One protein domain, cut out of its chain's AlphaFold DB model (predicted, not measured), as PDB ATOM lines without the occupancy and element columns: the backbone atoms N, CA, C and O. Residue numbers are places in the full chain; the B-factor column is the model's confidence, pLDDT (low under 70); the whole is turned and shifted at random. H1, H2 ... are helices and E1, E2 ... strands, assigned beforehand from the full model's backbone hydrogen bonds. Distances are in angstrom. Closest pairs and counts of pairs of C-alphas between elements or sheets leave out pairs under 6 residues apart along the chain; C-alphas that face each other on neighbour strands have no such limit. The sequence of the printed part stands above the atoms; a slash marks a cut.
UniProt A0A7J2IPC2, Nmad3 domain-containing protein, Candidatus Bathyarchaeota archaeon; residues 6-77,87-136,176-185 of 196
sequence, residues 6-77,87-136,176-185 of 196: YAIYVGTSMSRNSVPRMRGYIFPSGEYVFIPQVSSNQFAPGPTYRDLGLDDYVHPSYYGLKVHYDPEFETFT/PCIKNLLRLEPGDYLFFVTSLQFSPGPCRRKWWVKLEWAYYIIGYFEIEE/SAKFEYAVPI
ATOM      1  N   TYR A   6     -57.907  42.160 -20.696       93.94
ATOM      2  CA  TYR A   6     -57.250  40.866 -20.539       93.94
ATOM      3  C   TYR A   6     -56.436  40.861 -19.252       93.94
ATOM      4  O   TYR A   6     -55.977  41.905 -18.799       93.94
ATOM      5  N   ALA A   7     -56.249  39.686 -18.660       93.56
ATOM      6  CA  ALA A   7     -55.413  39.506 -17.484       93.56
ATOM      7  C   ALA A   7     -54.382  38.411 -17.750       93.56
ATOM      8  O   ALA A   7     -54.720  37.374 -18.324       93.56
ATOM      9  N   ILE A   8     -53.144  38.632 -17.312       93.81
ATOM     10  CA  ILE A   8     -52.057  37.662 -17.441       93.81
ATOM     11  C   ILE A   8     -51.374  37.420 -16.100       93.81
ATOM     12  O   ILE A   8     -51.179  38.343 -15.307       93.81
ATOM     13  N   TYR A   9     -51.029  36.156 -15.842       94.25
ATOM     14  CA  TYR A   9     -50.243  35.785 -14.676       94.25
ATOM     15  C   TYR A   9     -48.772  36.146 -14.883       94.25
ATOM     16  O   TYR A   9     -48.180  35.759 -15.887       94.25
ATOM     17  N   VAL A  10     -48.168  36.819 -13.908       95.44
ATOM     18  CA  VAL A  10     -46.774  37.273 -13.954       95.44
ATOM     19  C   VAL A  10     -46.030  36.959 -12.658       95.44
ATOM     20  O   VAL A  10     -46.620  36.789 -11.584       95.44
ATOM     21  N   GLY A  11     -44.702  36.909 -12.759       94.94
ATOM     22  CA  GLY A  11     -43.811  36.610 -11.641       94.94
ATOM     23  C   GLY A  11     -43.729  35.128 -11.284       94.94
ATOM     24  O   GLY A  11     -44.148  34.236 -12.028       94.94
ATOM     25  N   THR A  12     -43.112  34.861 -10.141       95.25
ATOM     26  CA  THR A  12     -42.911  33.504  -9.616       95.25
ATOM     27  C   THR A  12     -44.220  32.851  -9.191       95.25
ATOM     28  O   THR A  12     -45.219  33.514  -8.918       95.25
ATOM     29  N   SER A  13     -44.241  31.521  -9.190       92.25
ATOM     30  CA  SER A  13     -45.362  30.716  -8.712       92.25
ATOM     31  C   SER A  13     -44.877  29.449  -8.002       92.25
ATOM     32  O   SER A  13     -43.696  29.102  -8.015       92.25
ATOM     33  N   MET A  14     -45.816  28.680  -7.448       93.19
ATOM     34  CA  MET A  14     -45.526  27.347  -6.903       93.19
ATOM     35  C   MET A  14     -45.449  26.239  -7.966       93.19
ATOM     36  O   MET A  14     -45.360  25.059  -7.604       93.19
ATOM     37  N   SER A  15     -45.486  26.580  -9.258       89.75
ATOM     38  CA  SER A  15     -45.278  25.622 -10.349       89.75
ATOM     39  C   SER A  15     -43.856  25.056 -10.327       89.75
ATOM     40  O   SER A  15     -42.912  25.742  -9.941       89.75
ATOM     41  N   ARG A  16     -43.679  23.809 -10.784       88.00
ATOM     42  CA  ARG A  16     -42.354  23.162 -10.888       88.00
ATOM     43  C   ARG A  16     -41.403  23.889 -11.845       88.00
ATOM     44  O   ARG A  16     -40.198  23.754 -11.694       88.00
ATOM     45  N   ASN A  17     -41.948  24.657 -12.787       85.88
ATOM     46  CA  ASN A  17     -41.174  25.404 -13.780       85.88
ATOM     47  C   ASN A  17     -40.830  26.830 -13.323       85.88
ATOM     48  O   ASN A  17     -40.152  27.549 -14.047       85.88
ATOM     49  N   SER A  18     -41.307  27.255 -12.148       89.94
ATOM     50  CA  SER A  18     -40.967  28.561 -11.591       89.94
ATOM     51  C   SER A  18     -39.650  28.478 -10.837       89.94
ATOM     52  O   SER A  18     -39.493  27.644  -9.944       89.94
ATOM     53  N   VAL A  19     -38.734  29.388 -11.149       93.75
ATOM     54  CA  VAL A  19     -37.494  29.576 -10.398       93.75
ATOM     55  C   VAL A  19     -37.422  31.042  -9.963       93.75
ATOM     56  O   VAL A  19     -37.447  31.910 -10.835       93.75
ATOM     57  N   PRO A  20     -37.345  31.333  -8.653       94.56
ATOM     58  CA  PRO A  20     -37.611  30.426  -7.543       94.56
ATOM     59  C   PRO A  20     -39.055  29.907  -7.553       94.56
ATOM     60  O   PRO A  20     -39.978  30.520  -8.101       94.56
ATOM     61  N   ARG A  21     -39.252  28.748  -6.927       95.81
ATOM     62  CA  ARG A  21     -40.578  28.163  -6.724       95.81
ATOM     63  C   ARG A  21     -41.198  28.758  -5.465       95.81
ATOM     64  O   ARG A  21     -41.109  28.171  -4.389       95.81
ATOM     65  N   MET A  22     -41.774  29.944  -5.603       95.69
ATOM     66  CA  MET A  22     -42.341  30.704  -4.493       95.69
ATOM     67  C   MET A  22     -43.471  31.626  -4.954       95.69
ATOM     68  O   MET A  22     -43.807  31.678  -6.136       95.69
ATOM     69  N   ARG A  23     -44.063  32.342  -3.999       96.38
ATOM     70  CA  ARG A  23     -44.996  33.444  -4.240       96.38
ATOM     71  C   ARG A  23     -44.355  34.756  -3.811       96.38
ATOM     72  O   ARG A  23     -43.458  34.749  -2.968       96.38
ATOM     73  N   GLY A  24     -44.868  35.864  -4.336       97.31
ATOM     74  CA  GLY A  24     -44.621  37.169  -3.731       97.31
ATOM     75  C   GLY A  24     -45.289  37.286  -2.361       97.31
ATOM     76  O   GLY A  24     -46.035  36.399  -1.944       97.31
ATOM     77  N   TYR A  25     -45.046  38.391  -1.669       98.00
ATOM     78  CA  TYR A  25     -45.577  38.622  -0.325       98.00
ATOM     79  C   TYR A  25     -46.667  39.687  -0.349       98.00
ATOM     80  O   TYR A  25     -46.572  40.642  -1.110       98.00
ATOM     81  N   ILE A  26     -47.681  39.541   0.499       98.00
ATOM     82  CA  ILE A  26     -48.644  40.600   0.816       98.00
ATOM     83  C   ILE A  26     -48.657  40.849   2.322       98.00
ATOM     84  O   ILE A  26     -48.716  39.908   3.117       98.00
ATOM     85  N   PHE A  27     -48.605  42.116   2.711       97.75
ATOM     86  CA  PHE A  27     -48.563  42.556   4.102       97.75
ATOM     87  C   PHE A  27     -49.960  42.898   4.629       97.75
ATOM     88  O   PHE A  27     -50.904  43.058   3.848       97.75
ATOM     89  N   PRO A  28     -50.141  43.051   5.955       96.94
ATOM     90  CA  PRO A  28     -51.458  43.315   6.524       96.94
ATOM     91  C   PRO A  28     -52.092  44.625   6.025       96.94
ATOM     92  O   PRO A  28     -53.321  44.711   5.990       96.94
ATOM     93  N   SER A  29     -51.282  45.610   5.617       96.00
ATOM     94  CA  SER A  29     -51.718  46.878   5.011       96.00
ATOM     95  C   SER A  29     -52.339  46.699   3.624       96.00
ATOM     96  O   SER A  29     -53.201  47.495   3.246       96.00
ATOM     97  N   GLY A  30     -51.950  45.641   2.905       95.44
ATOM     98  CA  GLY A  30     -52.277  45.416   1.500       95.44
ATOM     99  C   GLY A  30     -51.128  45.703   0.534       95.44
ATOM    100  O   GLY A  30     -51.223  45.337  -0.638       95.44
ATOM    101  N   GLU A  31     -50.055  46.334   1.019       97.38
ATOM    102  CA  GLU A  31     -48.798  46.468   0.282       97.38
ATOM    103  C   GLU A  31     -48.228  45.087  -0.027       97.38
ATOM    104  O   GLU A  31     -48.492  44.106   0.680       97.38
ATOM    105  N   TYR A  32     -47.438  45.000  -1.090       97.88
ATOM    106  CA  TYR A  32     -46.950  43.723  -1.579       97.88
ATOM    107  C   TYR A  32     -45.546  43.814  -2.158       97.88
ATOM    108  O   TYR A  32     -45.080  44.866  -2.593       97.88
ATOM    109  N   VAL A  33     -44.907  42.649  -2.226       98.06
ATOM    110  CA  VAL A  33     -43.642  42.443  -2.923       98.06
ATOM    111  C   VAL A  33     -43.879  41.505  -4.090       98.06
ATOM    112  O   VAL A  33     -44.212  40.331  -3.914       98.06
ATOM    113  N   PHE A  34     -43.701  42.039  -5.294       97.69
ATOM    114  CA  PHE A  34     -43.687  41.259  -6.524       97.69
ATOM    115  C   PHE A  34     -42.315  40.611  -6.715       97.69
ATOM    116  O   PHE A  34     -41.298  41.299  -6.698       97.69
ATOM    117  N   ILE A  35     -42.299  39.296  -6.930       97.94
ATOM    118  CA  ILE A  35     -41.069  38.531  -7.144       97.94
ATOM    119  C   ILE A  35     -41.048  38.042  -8.602       97.94
ATOM    120  O   ILE A  35     -41.802  37.115  -8.928       97.94
ATOM    121  N   PRO A  36     -40.220  38.640  -9.484       96.94
ATOM    122  CA  PRO A  36     -40.080  38.215 -10.876       96.94
ATOM    123  C   PRO A  36     -39.434  36.832 -10.963       96.94
ATOM    124  O   PRO A  36     -38.753  36.403 -10.032       96.94
ATOM    125  N   GLN A  37     -39.633  36.128 -12.078       95.62
ATOM    126  CA  GLN A  37     -38.941  34.860 -12.326       95.62
ATOM    127  C   GLN A  37     -37.473  35.106 -12.678       95.62
ATOM    128  O   GLN A  37     -37.112  36.147 -13.227       95.62
ATOM    129  N   VAL A  38     -36.629  34.116 -12.415       96.56
ATOM    130  CA  VAL A  38     -35.262  34.072 -12.929       96.56
ATOM    131  C   VAL A  38     -35.297  34.095 -14.459       96.56
ATOM    132  O   VAL A  38     -36.085  33.392 -15.092       96.56
ATOM    133  N   SER A  39     -34.426  34.906 -15.060       94.56
ATOM    134  CA  SER A  39     -34.272  34.969 -16.512       94.56
ATOM    135  C   SER A  39     -33.855  33.605 -17.060       94.56
ATOM    136  O   SER A  39     -32.922  32.975 -16.555       94.56
ATOM    137  N   SER A  40     -34.484  33.177 -18.155       91.00
ATOM    138  CA  SER A  40     -34.117  31.940 -18.851       91.00
ATOM    139  C   SER A  40     -32.695  31.971 -19.424       91.00
ATOM    140  O   SER A  40     -32.143  30.922 -19.740       91.00
ATOM    141  N   ASN A  41     -32.102  33.160 -19.583       93.19
ATOM    142  CA  ASN A  41     -30.724  33.342 -20.023       93.19
ATOM    143  C   ASN A  41     -29.954  34.196 -19.007       93.19
ATOM    144  O   ASN A  41     -30.062  35.421 -18.998       93.19
ATOM    145  N   GLN A  42     -29.138  33.543 -18.179       95.81
ATOM    146  CA  GLN A  42     -28.300  34.205 -17.173       95.81
ATOM    147  C   GLN A  42     -27.082  34.934 -17.768       95.81
ATOM    148  O   GLN A  42     -26.464  35.760 -17.096       95.81
ATOM    149  N   PHE A  43     -26.740  34.695 -19.035       95.50
ATOM    150  CA  PHE A  43     -25.652  35.402 -19.716       95.50
ATOM    151  C   PHE A  43     -26.116  36.729 -20.328       95.50
ATOM    152  O   PHE A  43     -25.334  37.675 -20.379       95.50
ATOM    153  N   ALA A  44     -27.393  36.840 -20.709       94.94
ATOM    154  CA  ALA A  44     -27.968  38.081 -21.230       94.94
ATOM    155  C   ALA A  44     -27.941  39.207 -20.179       94.94
ATOM    156  O   ALA A  44     -28.013  38.906 -18.988       94.94
ATOM    157  N   PRO A  45     -27.826  40.491 -20.558       96.75
ATOM    158  CA  PRO A  45     -27.956  41.600 -19.613       96.75
ATOM    159  C   PRO A  45     -29.334  41.616 -18.937       96.75
ATOM    160  O   PRO A  45     -30.317  41.131 -19.496       96.75
ATOM    161  N   GLY A  46     -29.403  42.180 -17.735       96.69
ATOM    162  CA  GLY A  46     -30.633  42.283 -16.954       96.69
ATOM    163  C   GLY A  46     -30.338  42.522 -15.475       96.69
ATOM    164  O   GLY A  46     -29.220  42.226 -15.042       96.69
ATOM    165  N   PRO A  47     -31.309  43.050 -14.713       97.62
ATOM    166  CA  PRO A  47     -31.148  43.241 -13.280       97.62
ATOM    167  C   PRO A  47     -31.112  41.892 -12.560       97.62
ATOM    168  O   PRO A  47     -31.724  40.913 -13.000       97.62
ATOM    169  N   THR A  48     -30.412  41.842 -11.437       98.19
ATOM    170  CA  THR A  48     -30.466  40.740 -10.474       98.19
ATOM    171  C   THR A  48     -31.526  40.990  -9.402       98.19
ATOM    172  O   THR A  48     -32.063  42.093  -9.300       98.19
ATOM    173  N   TYR A  49     -31.826  39.995  -8.559       98.19
ATOM    174  CA  TYR A  49     -32.678  40.237  -7.386       98.19
ATOM    175  C   TYR A  49     -32.115  41.339  -6.482       98.19
ATOM    176  O   TYR A  49     -32.881  42.167  -5.999       98.19
ATOM    177  N   ARG A  50     -30.790  41.389  -6.291       98.00
ATOM    178  CA  ARG A  50     -30.148  42.438  -5.490       98.00
ATOM    179  C   ARG A  50     -30.267  43.820  -6.131       98.00
ATOM    180  O   ARG A  50     -30.544  44.777  -5.420       98.00
ATOM    181  N   ASP A  51     -30.119  43.927  -7.453       97.75
ATOM    182  CA  ASP A  51     -30.285  45.216  -8.152       97.75
ATOM    183  C   ASP A  51     -31.706  45.780  -7.990       97.75
ATOM    184  O   ASP A  51     -31.900  46.992  -8.013       97.75
ATOM    185  N   LEU A  52     -32.695  44.900  -7.796       96.50
ATOM    186  CA  LEU A  52     -34.088  45.265  -7.531       96.50
ATOM    187  C   LEU A  52     -34.423  45.419  -6.033       96.50
ATOM    188  O   LEU A  52     -35.585  45.662  -5.709       96.50
ATOM    189  N   GLY A  53     -33.457  45.245  -5.122       97.44
ATOM    190  CA  GLY A  53     -33.691  45.286  -3.670       97.44
ATOM    191  C   GLY A  53     -34.592  44.157  -3.155       97.44
ATOM    192  O   GLY A  53     -35.400  44.359  -2.250       97.44
ATOM    193  N   LEU A  54     -34.526  42.979  -3.785       97.75
ATOM    194  CA  LEU A  54     -35.363  41.818  -3.463       97.75
ATOM    195  C   LEU A  54     -34.634  40.740  -2.648       97.75
ATOM    196  O   LEU A  54     -35.181  39.660  -2.428       97.75
ATOM    197  N   ASP A  55     -33.408  41.002  -2.208       95.94
ATOM    198  CA  ASP A  55     -32.569  40.076  -1.448       95.94
ATOM    199  C   ASP A  55     -33.116  39.747  -0.048       95.94
ATOM    200  O   ASP A  55     -32.920  38.634   0.437       95.94
ATOM    201  N   ASP A  56     -33.930  40.613   0.550       96.31
ATOM    202  CA  ASP A  56     -34.650  40.281   1.792       96.31
ATOM    203  C   ASP A  56     -35.815  39.293   1.582       96.31
ATOM    204  O   ASP A  56     -36.360  38.738   2.538       96.31
ATOM    205  N   TYR A  57     -36.206  39.049   0.327       97.00
ATOM    206  CA  TYR A  57     -37.398  38.270  -0.025       97.00
ATOM    207  C   TYR A  57     -37.093  36.961  -0.747       97.00
ATOM    208  O   TYR A  57     -38.015  36.201  -1.046       97.00
ATOM    209  N   VAL A  58     -35.825  36.675  -1.038       97.25
ATOM    210  CA  VAL A  58     -35.403  35.445  -1.719       97.25
ATOM    211  C   VAL A  58     -34.268  34.767  -0.958       97.25
ATOM    212  O   VAL A  58     -33.575  35.376  -0.153       97.25
ATOM    213  N   HIS A  59     -34.052  33.474  -1.203       97.06
ATOM    214  CA  HIS A  59     -32.919  32.760  -0.611       97.06
ATOM    215  C   HIS A  59     -31.572  33.353  -1.094       97.06
ATOM    216  O   HIS A  59     -31.473  33.690  -2.278       97.06
ATOM    217  N   PRO A  60     -30.508  33.400  -0.262       97.75
ATOM    218  CA  PRO A  60     -29.206  33.969  -0.635       97.75
ATOM    219  C   PRO A  60     -28.581  33.440  -1.926       97.75
ATOM    220  O   PRO A  60     -27.895  34.172  -2.636       97.75
ATOM    221  N   SER A  61     -28.865  32.185  -2.287       96.94
ATOM    222  CA  SER A  61     -28.420  31.603  -3.563       96.94
ATOM    223  C   SER A  61     -28.993  32.303  -4.800       96.94
ATOM    224  O   SER A  61     -28.507  32.071  -5.903       96.94
ATOM    225  N   TYR A  62     -30.045  33.111  -4.646       97.62
ATOM    226  CA  TYR A  62     -30.698  33.821  -5.740       97.62
ATOM    227  C   TYR A  62     -30.232  35.268  -5.895       97.62
ATOM    228  O   TYR A  62     -30.447  35.829  -6.959       97.62
ATOM    229  N   TYR A  63     -29.544  35.865  -4.917       98.00
ATOM    230  CA  TYR A  63     -29.238  37.306  -4.903       98.00
ATOM    231  C   TYR A  63     -28.626  37.840  -6.201       98.00
ATOM    232  O   TYR A  63     -29.057  38.877  -6.700       98.00
ATOM    233  N   GLY A  64     -27.651  37.118  -6.756       97.69
ATOM    234  CA  GLY A  64     -26.952  37.499  -7.984       97.69
ATOM    235  C   GLY A  64     -27.553  36.941  -9.276       97.69
ATOM    236  O   GLY A  64     -26.953  37.123 -10.333       97.69
ATOM    237  N   LEU A  65     -28.686  36.231  -9.225       97.94
ATOM    238  CA  LEU A  65     -29.318  35.724 -10.442       97.94
ATOM    239  C   LEU A  65     -30.067  36.839 -11.153       97.94
ATOM    240  O   LEU A  65     -30.821  37.587 -10.530       97.94
ATOM    241  N   LYS A  66     -29.902  36.890 -12.475       98.12
ATOM    242  CA  LYS A  66     -30.634  37.808 -13.342       98.12
ATOM    243  C   LYS A  66     -32.091  37.400 -13.413       98.12
ATOM    244  O   LYS A  66     -32.404  36.213 -13.557       98.12
ATOM    245  N   VAL A  67     -32.974  38.382 -13.376       97.12
ATOM    246  CA  VAL A  67     -34.419  38.177 -13.369       97.12
ATOM    247  C   VAL A  67     -35.061  38.712 -14.637       97.12
ATOM    248  O   VAL A  67     -34.565  39.632 -15.285       97.12
ATOM    249  N   HIS A  68     -36.186  38.114 -14.994       96.31
ATOM    250  CA  HIS A  68     -37.069  38.616 -16.026       96.31
ATOM    251  C   HIS A  68     -38.054  39.606 -15.389       96.31
ATOM    252  O   HIS A  68     -39.112  39.214 -14.895       96.31
ATOM    253  N   TYR A  69     -37.660  40.882 -15.331       95.94
ATOM    254  CA  TYR A  69     -38.490  41.961 -14.790       95.94
ATOM    255  C   TYR A  69     -39.485  42.460 -15.842       95.94
ATOM    256  O   TYR A  69     -39.271  43.481 -16.490       95.94
ATOM    257  N   ASP A  70     -40.542  41.678 -16.041       95.50
ATOM    258  CA  ASP A  70     -41.662  42.015 -16.915       95.50
ATOM    259  C   ASP A  70     -42.965  41.558 -16.226       95.50
ATOM    260  O   ASP A  70     -43.040  40.400 -15.791       95.50
ATOM    261  N   PRO A  71     -43.978  42.426 -16.032       97.88
ATOM    262  CA  PRO A  71     -44.123  43.801 -16.520       97.88
ATOM    263  C   PRO A  71     -43.159  44.804 -15.878       97.88
ATOM    264  O   PRO A  71     -42.866  44.741 -14.683       97.88
ATOM    265  N   GLU A  72     -42.734  45.779 -16.676       96.75
ATOM    266  CA  GLU A  72     -41.925  46.923 -16.259       96.75
ATOM    267  C   GLU A  72     -42.840  48.147 -16.055       96.75
ATOM    268  O   GLU A  72     -43.499  48.606 -16.993       96.75
ATOM    269  N   PHE A  73     -42.921  48.662 -14.824       96.75
ATOM    270  CA  PHE A  73     -43.932  49.650 -14.416       96.75
ATOM    271  C   PHE A  73     -43.473  51.118 -14.422       96.75
ATOM    272  O   PHE A  73     -44.305  51.992 -14.201       96.75
ATOM    273  N   GLU A  74     -42.200  51.429 -14.665       96.19
ATOM    274  CA  GLU A  74     -41.722  52.813 -14.791       96.19
ATOM    275  C   GLU A  74     -42.069  53.400 -16.162       96.19
ATOM    276  O   GLU A  74     -42.465  54.561 -16.274       96.19
ATOM    277  N   THR A  75     -41.930  52.596 -17.221       97.19
ATOM    278  CA  THR A  75     -42.221  53.004 -18.606       97.19
ATOM    279  C   THR A  75     -43.387  52.243 -19.231       97.19
ATOM    280  O   THR A  75     -43.695  52.462 -20.412       97.19
ATOM    281  N   PHE A  76     -44.047  51.405 -18.426       98.44
ATOM    282  CA  PHE A  76     -45.239  50.627 -18.752       98.44
ATOM    283  C   PHE A  76     -45.040  49.768 -19.997       98.44
ATOM    284  O   PHE A  76     -45.637  50.017 -21.043       98.44
ATOM    285  N   THR A  77     -44.160  48.773 -19.912       98.44
ATOM    286  CA  THR A  77     -43.927  47.835 -21.019       98.44
ATOM    287  C   THR A  77     -44.082  46.396 -20.562       98.44
ATOM    288  O   THR A  77     -43.751  46.070 -19.424       98.44
ATOM    289  N   PRO A  87     -53.062  29.496 -25.435       72.25
ATOM    290  CA  PRO A  87     -54.231  30.266 -25.846       72.25
ATOM    291  C   PRO A  87     -54.367  31.609 -25.114       72.25
ATOM    292  O   PRO A  87     -54.878  32.565 -25.699       72.25
ATOM    293  N   CYS A  88     -53.889  31.711 -23.867       73.69
ATOM    294  CA  CYS A  88     -53.931  32.950 -23.090       73.69
ATOM    295  C   CYS A  88     -53.009  34.014 -23.690       73.69
ATOM    296  O   CYS A  88     -53.418  35.164 -23.833       73.69
ATOM    297  N   ILE A  89     -51.809  33.622 -24.124       82.62
ATOM    298  CA  ILE A  89     -50.860  34.531 -24.785       82.62
ATOM    299  C   ILE A  89     -51.409  34.975 -26.145       82.62
ATOM    300  O   ILE A  89     -51.360  36.155 -26.487       82.62
ATOM    301  N   LYS A  90     -52.018  34.060 -26.911       83.06
ATOM    302  CA  LYS A  90     -52.650  34.405 -28.197       83.06
ATOM    303  C   LYS A  90     -53.793  35.406 -28.052       83.06
ATOM    304  O   LYS A  90     -54.026  36.191 -28.966       83.06
ATOM    305  N   ASN A  91     -54.502  35.398 -26.925       86.00
ATOM    306  CA  ASN A  91     -55.555  36.376 -26.664       86.00
ATOM    307  C   ASN A  91     -55.011  37.805 -26.530       86.00
ATOM    308  O   ASN A  91     -55.721  38.739 -26.897       86.00
ATOM    309  N   LEU A  92     -53.754  37.984 -26.108       90.31
ATOM    310  CA  LEU A  92     -53.121  39.304 -26.041       90.31
ATOM    311  C   LEU A  92     -52.935  39.946 -27.420       90.31
ATOM    312  O   LEU A  92     -52.916  41.167 -27.531       90.31
ATOM    313  N   LEU A  93     -52.870  39.148 -28.493       90.94
ATOM    314  CA  LEU A  93     -52.817  39.659 -29.869       90.94
ATOM    315  C   LEU A  93     -54.111  40.361 -30.310       90.94
ATOM    316  O   LEU A  93     -54.135  40.968 -31.374       90.94
ATOM    317  N   ARG A  94     -55.189  40.256 -29.522       91.88
ATOM    318  CA  ARG A  94     -56.470  40.933 -29.776       91.88
ATOM    319  C   ARG A  94     -56.573  42.303 -29.108       91.88
ATOM    320  O   ARG A  94     -57.592  42.968 -29.304       91.88
ATOM    321  N   LEU A  95     -55.582  42.662 -28.288       94.88
ATOM    322  CA  LEU A  95     -55.481  43.981 -27.680       94.88
ATOM    323  C   LEU A  95     -55.269  45.028 -28.769       94.88
ATOM    324  O   LEU A  95     -54.445  44.850 -29.664       94.88
ATOM    325  N   GLU A  96     -55.990  46.129 -28.642       96.69
ATOM    326  CA  GLU A  96     -55.870  47.320 -29.473       96.69
ATOM    327  C   GLU A  96     -55.573  48.538 -28.578       96.69
ATOM    328  O   GLU A  96     -55.810  48.490 -27.365       96.69
ATOM    329  N   PRO A  97     -55.046  49.646 -29.127       97.44
ATOM    330  CA  PRO A  97     -54.917  50.883 -28.366       97.44
ATOM    331  C   PRO A  97     -56.249  51.302 -27.717       97.44
ATOM    332  O   PRO A  97     -57.280  51.371 -28.385       97.44
ATOM    333  N   GLY A  98     -56.220  51.584 -26.413       97.12
ATOM    334  CA  GLY A  98     -57.392  51.862 -25.574       97.12
ATOM    335  C   GLY A  98     -57.943  50.656 -24.801       97.12
ATOM    336  O   GLY A  98     -58.787  50.843 -23.925       97.12
ATOM    337  N   ASP A  99     -57.466  49.439 -25.079       97.88
ATOM    338  CA  ASP A  99     -57.768  48.251 -24.276       97.88
ATOM    339  C   ASP A  99     -56.893  48.183 -23.010       97.88
ATOM    340  O   ASP A  99     -55.932  48.935 -22.845       97.88
ATOM    341  N   TYR A 100     -57.203  47.247 -22.109       97.56
ATOM    342  CA  TYR A 100     -56.514  47.083 -20.831       97.56
ATOM    343  C   TYR A 100     -55.859  45.706 -20.691       97.56
ATOM    344  O   TYR A 100     -56.485  44.670 -20.931       97.56
ATOM    345  N   LEU A 101     -54.615  45.697 -20.215       97.62
ATOM    346  CA  LEU A 101     -53.894  44.501 -19.791       97.62
ATOM    347  C   LEU A 101     -53.626  44.566 -18.286       97.62
ATOM    348  O   LEU A 101     -52.867  45.410 -17.820       97.62
ATOM    349  N   PHE A 102     -54.242  43.666 -17.530       97.62
ATOM    350  CA  PHE A 102     -54.082  43.533 -16.087       97.62
ATOM    351  C   PHE A 102     -53.026  42.487 -15.740       97.62
ATOM    352  O   PHE A 102     -52.975  41.404 -16.327       97.62
ATOM    353  N   PHE A 103     -52.229  42.784 -14.718       97.88
ATOM    354  CA  PHE A 103     -51.177  41.895 -14.242       97.88
ATOM    355  C   PHE A 103     -51.602  41.230 -12.948       97.88
ATOM    356  O   PHE A 103     -51.838  41.895 -11.936       97.88
ATOM    357  N   VAL A 104     -51.696  39.907 -12.993       97.00
ATOM    358  CA  VAL A 104     -52.103  39.061 -11.879       97.00
ATOM    359  C   VAL A 104     -50.886  38.322 -11.350       97.00
ATOM    360  O   VAL A 104     -50.091  37.791 -12.113       97.00
ATOM    361  N   THR A 105     -50.748  38.220 -10.037       96.25
ATOM    362  CA  THR A 105     -49.748  37.340  -9.429       96.25
ATOM    363  C   THR A 105     -50.329  36.638  -8.211       96.25
ATOM    364  O   THR A 105     -51.383  37.025  -7.698       96.25
ATOM    365  N   SER A 106     -49.667  35.577  -7.754       95.25
ATOM    366  CA  SER A 106     -50.030  34.930  -6.496       95.25
ATOM    367  C   SER A 106     -49.168  35.481  -5.366       95.25
ATOM    368  O   SER A 106     -47.941  35.518  -5.465       95.25
ATOM    369  N   LEU A 107     -49.822  35.911  -4.287       96.75
ATOM    370  CA  LEU A 107     -49.169  36.482  -3.111       96.75
ATOM    371  C   LEU A 107     -49.516  35.650  -1.881       96.75
ATOM    372  O   LEU A 107     -50.676  35.269  -1.700       96.75
ATOM    373  N   GLN A 108     -48.516  35.377  -1.047       96.06
ATOM    374  CA  GLN A 108     -48.674  34.742   0.259       96.06
ATOM    375  C   GLN A 108     -48.597  35.780   1.376       96.06
ATOM    376  O   GLN A 108     -47.886  36.780   1.266       96.06
ATOM    377  N   PHE A 109     -49.339  35.550   2.449       96.56
ATOM    378  CA  PHE A 109     -49.373  36.478   3.570       96.56
ATOM    379  C   PHE A 109     -48.029  36.538   4.301       96.56
ATOM    380  O   PHE A 109     -47.449  35.504   4.632       96.56
ATOM    381  N   SER A 110     -47.581  37.754   4.608       96.75
ATOM    382  CA  SER A 110     -46.500  38.017   5.552       96.75
ATOM    383  C   SER A 110     -47.045  38.813   6.744       96.75
ATOM    384  O   SER A 110     -47.698  39.842   6.532       96.75
ATOM    385  N   PRO A 111     -46.820  38.372   7.996       95.00
ATOM    386  CA  PRO A 111     -47.192  39.142   9.178       95.00
ATOM    387  C   PRO A 111     -46.520  40.520   9.215       95.00
ATOM    388  O   PRO A 111     -45.442  40.727   8.667       95.00
ATOM    389  N   GLY A 112     -47.149  41.468   9.903       91.75
ATOM    390  CA  GLY A 112     -46.643  42.830  10.062       91.75
ATOM    391  C   GLY A 112     -47.311  43.538  11.243       91.75
ATOM    392  O   GLY A 112     -48.230  42.981  11.848       91.75
ATOM    393  N   PRO A 113     -46.868  44.759  11.586       90.81
ATOM    394  CA  PRO A 113     -47.257  45.426  12.830       90.81
ATOM    395  C   PRO A 113     -48.693  45.972  12.828       90.81
ATOM    396  O   PRO A 113     -49.232  46.289  13.886       90.81
ATOM    397  N   CYS A 114     -49.326  46.113  11.660       92.38
ATOM    398  CA  CYS A 114     -50.650  46.716  11.530       92.38
ATOM    399  C   CYS A 114     -51.782  45.679  11.460       92.38
ATOM    400  O   CYS A 114     -51.593  44.505  11.131       92.38
ATOM    401  N   ARG A 115     -53.011  46.128  11.752       93.94
ATOM    402  CA  ARG A 115     -54.204  45.281  11.640       93.94
ATOM    403  C   ARG A 115     -54.427  44.888  10.180       93.94
ATOM    404  O   ARG A 115     -54.645  45.750   9.330       93.94
ATOM    405  N   ARG A 116     -54.466  43.578   9.923       94.56
ATOM    406  CA  ARG A 116     -54.739  43.012   8.599       94.56
ATOM    407  C   ARG A 116     -56.069  43.508   8.042       94.56
ATOM    408  O   ARG A 116     -57.116  43.344   8.675       94.56
ATOM    409  N   LYS A 117     -56.031  44.078   6.836       91.94
ATOM    410  CA  LYS A 117     -57.234  44.410   6.067       91.94
ATOM    411  C   LYS A 117     -58.040  43.136   5.807       91.94
ATOM    412  O   LYS A 117     -57.482  42.082   5.513       91.94
ATOM    413  N   TRP A 118     -59.365  43.230   5.890       89.88
ATOM    414  CA  TRP A 118     -60.261  42.070   5.785       89.88
ATOM    415  C   TRP A 118     -60.122  41.305   4.457       89.88
ATOM    416  O   TRP A 118     -60.366  40.101   4.410       89.88
ATOM    417  N   TRP A 119     -59.698  41.996   3.397       88.19
ATOM    418  CA  TRP A 119     -59.533  41.454   2.054       88.19
ATOM    419  C   TRP A 119     -58.164  40.786   1.815       88.19
ATOM    420  O   TRP A 119     -58.038  40.005   0.874       88.19
ATOM    421  N   VAL A 120     -57.163  41.013   2.681       92.50
ATOM    422  CA  VAL A 120     -55.859  40.322   2.635       92.50
ATOM    423  C   VAL A 120     -56.026  38.910   3.191       92.50
ATOM    424  O   VAL A 120     -56.381  38.738   4.360       92.50
ATOM    425  N   LYS A 121     -55.777  37.884   2.375       90.75
ATOM    426  CA  LYS A 121     -55.953  36.471   2.761       90.75
ATOM    427  C   LYS A 121     -54.772  35.961   3.590       90.75
ATOM    428  O   LYS A 121     -53.650  36.369   3.341       90.75
ATOM    429  N   LEU A 122     -55.034  35.074   4.559       87.69
ATOM    430  CA  LEU A 122     -54.037  34.577   5.528       87.69
ATOM    431  C   LEU A 122     -53.056  33.538   4.973       87.69
ATOM    432  O   LEU A 122     -51.981  33.375   5.532       87.69
ATOM    433  N   GLU A 123     -53.435  32.811   3.925       90.00
ATOM    434  CA  GLU A 123     -52.562  31.810   3.306       90.00
ATOM    435  C   GLU A 123     -51.940  32.401   2.041       90.00
ATOM    436  O   GLU A 123     -50.814  32.892   2.054       90.00
ATOM    437  N   TRP A 124     -52.700  32.403   0.950       93.62
ATOM    438  CA  TRP A 124     -52.338  33.024  -0.315       93.62
ATOM    439  C   TRP A 124     -53.600  33.266  -1.152       93.62
ATOM    440  O   TRP A 124     -54.648  32.674  -0.887       93.62
ATOM    441  N   ALA A 125     -53.508  34.138  -2.153       93.50
ATOM    442  CA  ALA A 125     -54.539  34.321  -3.180       93.50
ATOM    443  C   ALA A 125     -53.933  34.926  -4.455       93.50
ATOM    444  O   ALA A 125     -52.751  35.287  -4.474       93.50
ATOM    445  N   TYR A 126     -54.735  35.024  -5.514       95.44
ATOM    446  CA  TYR A 126     -54.399  35.810  -6.692       95.44
ATOM    447  C   TYR A 126     -54.825  37.262  -6.500       95.44
ATOM    448  O   TYR A 126     -55.937  37.548  -6.039       95.44
ATOM    449  N   TYR A 127     -53.940  38.169  -6.896       96.44
ATOM    450  CA  TYR A 127     -54.161  39.603  -6.825       96.44
ATOM    451  C   TYR A 127     -53.770  40.270  -8.137       96.44
ATOM    452  O   TYR A 127     -52.808  39.853  -8.782       96.44
ATOM    453  N   ILE A 128     -54.481  41.336  -8.491       97.81
ATOM    454  CA  ILE A 128     -54.041  42.296  -9.497       97.81
ATOM    455  C   ILE A 128     -53.058  43.259  -8.834       97.81
ATOM    456  O   ILE A 128     -53.345  43.822  -7.774       97.81
ATOM    457  N   ILE A 129     -51.911  43.455  -9.478       98.00
ATOM    458  CA  ILE A 129     -50.819  44.320  -9.000       98.00
ATOM    459  C   ILE A 129     -50.641  45.587  -9.847       98.00
ATOM    460  O   ILE A 129     -49.813  46.442  -9.545       98.00
ATOM    461  N   GLY A 130     -51.411  45.716 -10.920       98.25
ATOM    462  CA  GLY A 130     -51.381  46.864 -11.808       98.25
ATOM    463  C   GLY A 130     -52.013  46.541 -13.151       98.25
ATOM    464  O   GLY A 130     -52.471  45.419 -13.394       98.25
ATOM    465  N   TYR A 131     -52.019  47.536 -14.024       98.44
ATOM    466  CA  TYR A 131     -52.526  47.408 -15.379       98.44
ATOM    467  C   TYR A 131     -51.839  48.385 -16.320       98.44
ATOM    468  O   TYR A 131     -51.396  49.459 -15.901       98.44
ATOM    469  N   PHE A 132     -51.831  48.035 -17.601       98.62
ATOM    470  CA  PHE A 132     -51.555  48.960 -18.689       98.62
ATOM    471  C   PHE A 132     -52.831  49.240 -19.460       98.62
ATOM    472  O   PHE A 132     -53.546  48.316 -19.839       98.62
ATOM    473  N   GLU A 133     -53.101  50.515 -19.710       98.25
ATOM    474  CA  GLU A 133     -53.972  50.880 -20.818       98.25
ATOM    475  C   GLU A 133     -53.106  50.919 -22.073       98.25
ATOM    476  O   GLU A 133     -52.162  51.703 -22.135       98.25
ATOM    477  N   ILE A 134     -53.395  50.077 -23.055       98.31
ATOM    478  CA  ILE A 134     -52.549  49.906 -24.232       98.31
ATOM    479  C   ILE A 134     -52.544  51.185 -25.075       98.31
ATOM    480  O   ILE A 134     -53.592  51.712 -25.436       98.31
ATOM    481  N   GLU A 135     -51.350  51.677 -25.398       98.19
ATOM    482  CA  GLU A 135     -51.129  52.850 -26.252       98.19
ATOM    483  C   GLU A 135     -50.490  52.444 -27.581       98.19
ATOM    484  O   GLU A 135     -50.949  52.848 -28.647       98.19
ATOM    485  N   GLU A 136     -49.456  51.602 -27.521       98.12
ATOM    486  CA  GLU A 136     -48.712  51.132 -28.689       98.12
ATOM    487  C   GLU A 136     -48.420  49.628 -28.565       98.12
ATOM    488  O   GLU A 136     -48.248  49.096 -27.464       98.12
ATOM    489  N   SER A 176     -51.777  54.098 -17.388       98.44
ATOM    490  CA  SER A 176     -51.311  52.848 -16.788       98.44
ATOM    491  C   SER A 176     -50.856  53.056 -15.344       98.44
ATOM    492  O   SER A 176     -50.426  54.149 -14.972       98.44
ATOM    493  N   ALA A 177     -50.928  52.008 -14.523       98.00
ATOM    494  CA  ALA A 177     -50.553  52.103 -13.117       98.00
ATOM    495  C   ALA A 177     -50.029  50.781 -12.549       98.00
ATOM    496  O   ALA A 177     -50.588  49.708 -12.790       98.00
ATOM    497  N   LYS A 178     -49.005  50.887 -11.697       98.06
ATOM    498  CA  LYS A 178     -48.723  49.903 -10.650       98.06
ATOM    499  C   LYS A 178     -49.571  50.255  -9.434       98.06
ATOM    500  O   LYS A 178     -49.664  51.426  -9.072       98.06
ATOM    501  N   PHE A 179     -50.182  49.265  -8.803       97.81
ATOM    502  CA  PHE A 179     -50.912  49.512  -7.569       97.81
ATOM    503  C   PHE A 179     -49.957  49.573  -6.381       97.81
ATOM    504  O   PHE A 179     -48.975  48.844  -6.321       97.81
ATOM    505  N   GLU A 180     -50.244  50.446  -5.422       96.00
ATOM    506  CA  GLU A 180     -49.566  50.434  -4.121       96.00
ATOM    507  C   GLU A 180     -50.072  49.258  -3.267       96.00
ATOM    508  O   GLU A 180     -49.297  48.565  -2.610       96.00
ATOM    509  N   TYR A 181     -51.374  48.971  -3.367       96.38
ATOM    510  CA  TYR A 181     -52.052  47.886  -2.662       96.38
ATOM    511  C   TYR A 181     -52.594  46.863  -3.659       96.38
ATOM    512  O   TYR A 181     -53.280  47.221  -4.618       96.38
ATOM    513  N   ALA A 182     -52.324  45.581  -3.425       95.50
ATOM    514  CA  ALA A 182     -52.772  44.520  -4.320       95.50
ATOM    515  C   ALA A 182     -54.300  44.330  -4.236       95.50
ATOM    516  O   ALA A 182     -54.871  44.336  -3.147       95.50
ATOM    517  N   VAL A 183     -54.976  44.111  -5.367       94.69
ATOM    518  CA  VAL A 183     -56.442  43.939  -5.407       94.69
ATOM    519  C   VAL A 183     -56.786  42.452  -5.531       94.69
ATOM    520  O   VAL A 183     -56.390  41.837  -6.519       94.69
ATOM    521  N   PRO A 184     -57.502  41.833  -4.576       92.12
ATOM    522  CA  PRO A 184     -57.783  40.401  -4.627       92.12
ATOM    523  C   PRO A 184     -58.780  40.066  -5.738       92.12
ATOM    524  O   PRO A 184     -59.812  40.722  -5.867       92.12
ATOM    525  N   ILE A 185     -58.501  39.002  -6.493       88.50
ATOM    526  CA  ILE A 185     -59.417  38.473  -7.524       88.50
ATOM    527  C   ILE A 185     -59.888  37.046  -7.246       88.50
ATOM    528  O   ILE A 185     -60.754  36.532  -7.947       88.50
TER     529      ILE A 185
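AT A GLANCE: This is residues 6 to 77, 87 to 136 and 176 to 185 of the 196 residues of the protein "Nmad3 domain-containing protein" of Candidatus Bathyarchaeota archaeon (UniProt A0A7J2IPC2). What is the shape? With little regular structure, a strongly twisted five-strand sheet bears a lobe of loops, within residues 27 to 77, over one face. What builds it? The 132 printed residues include E1, E2, H1, E3, E4, E5, mostly strand, 44 in named elements; the sheet is mixed, branched at E3. It is compact, radius of gyration of the C-alphas 15.2 A, spanning 43 by 41 by 27 A.

IN THESE COORDINATES: Where are the strands? E3 is residues 100 to 109, 27.5 A; E4 124 to 136, 33.9 A; E5 177 to 184; E1 6 to 9; E2 24 to 26. Where are the anchors and helix? C-alpha 6 is at (-57.250, 40.866, -20.539), C-alpha 184 at (-57.783, 40.401, -4.627); H1 is 87 to 92.

HOW THE PARTS SIT: What neighbours E3? Parallel E1 (N 8 to O 102, 2.9 A) and E2 (N 26 to O 108, 2.9 A) lie on one side, antiparallel E4 (N 103 to O 130, 3.0 A), its hairpin partner, on the other. Beyond? E5 is antiparallel to E4 (N 128 to O 183, 2.8 A), these N and O pairs being within hydrogen-bond range. H1, with 1 of 2 O i to N i+4 pairs within range, is on the sheet over E1, closest C-alphas Tyr 6 and Leu 92, 7.1 A.

THE WHOLE: Where are the cuts? Residues 78 to 86 and 137 to 175 are not printed, with C-alpha gaps of 20.9 A and 12.3 A. Which links are long, and is confidence low? E1 to E2 and E3 to E4 are long; no printed residue is under 70.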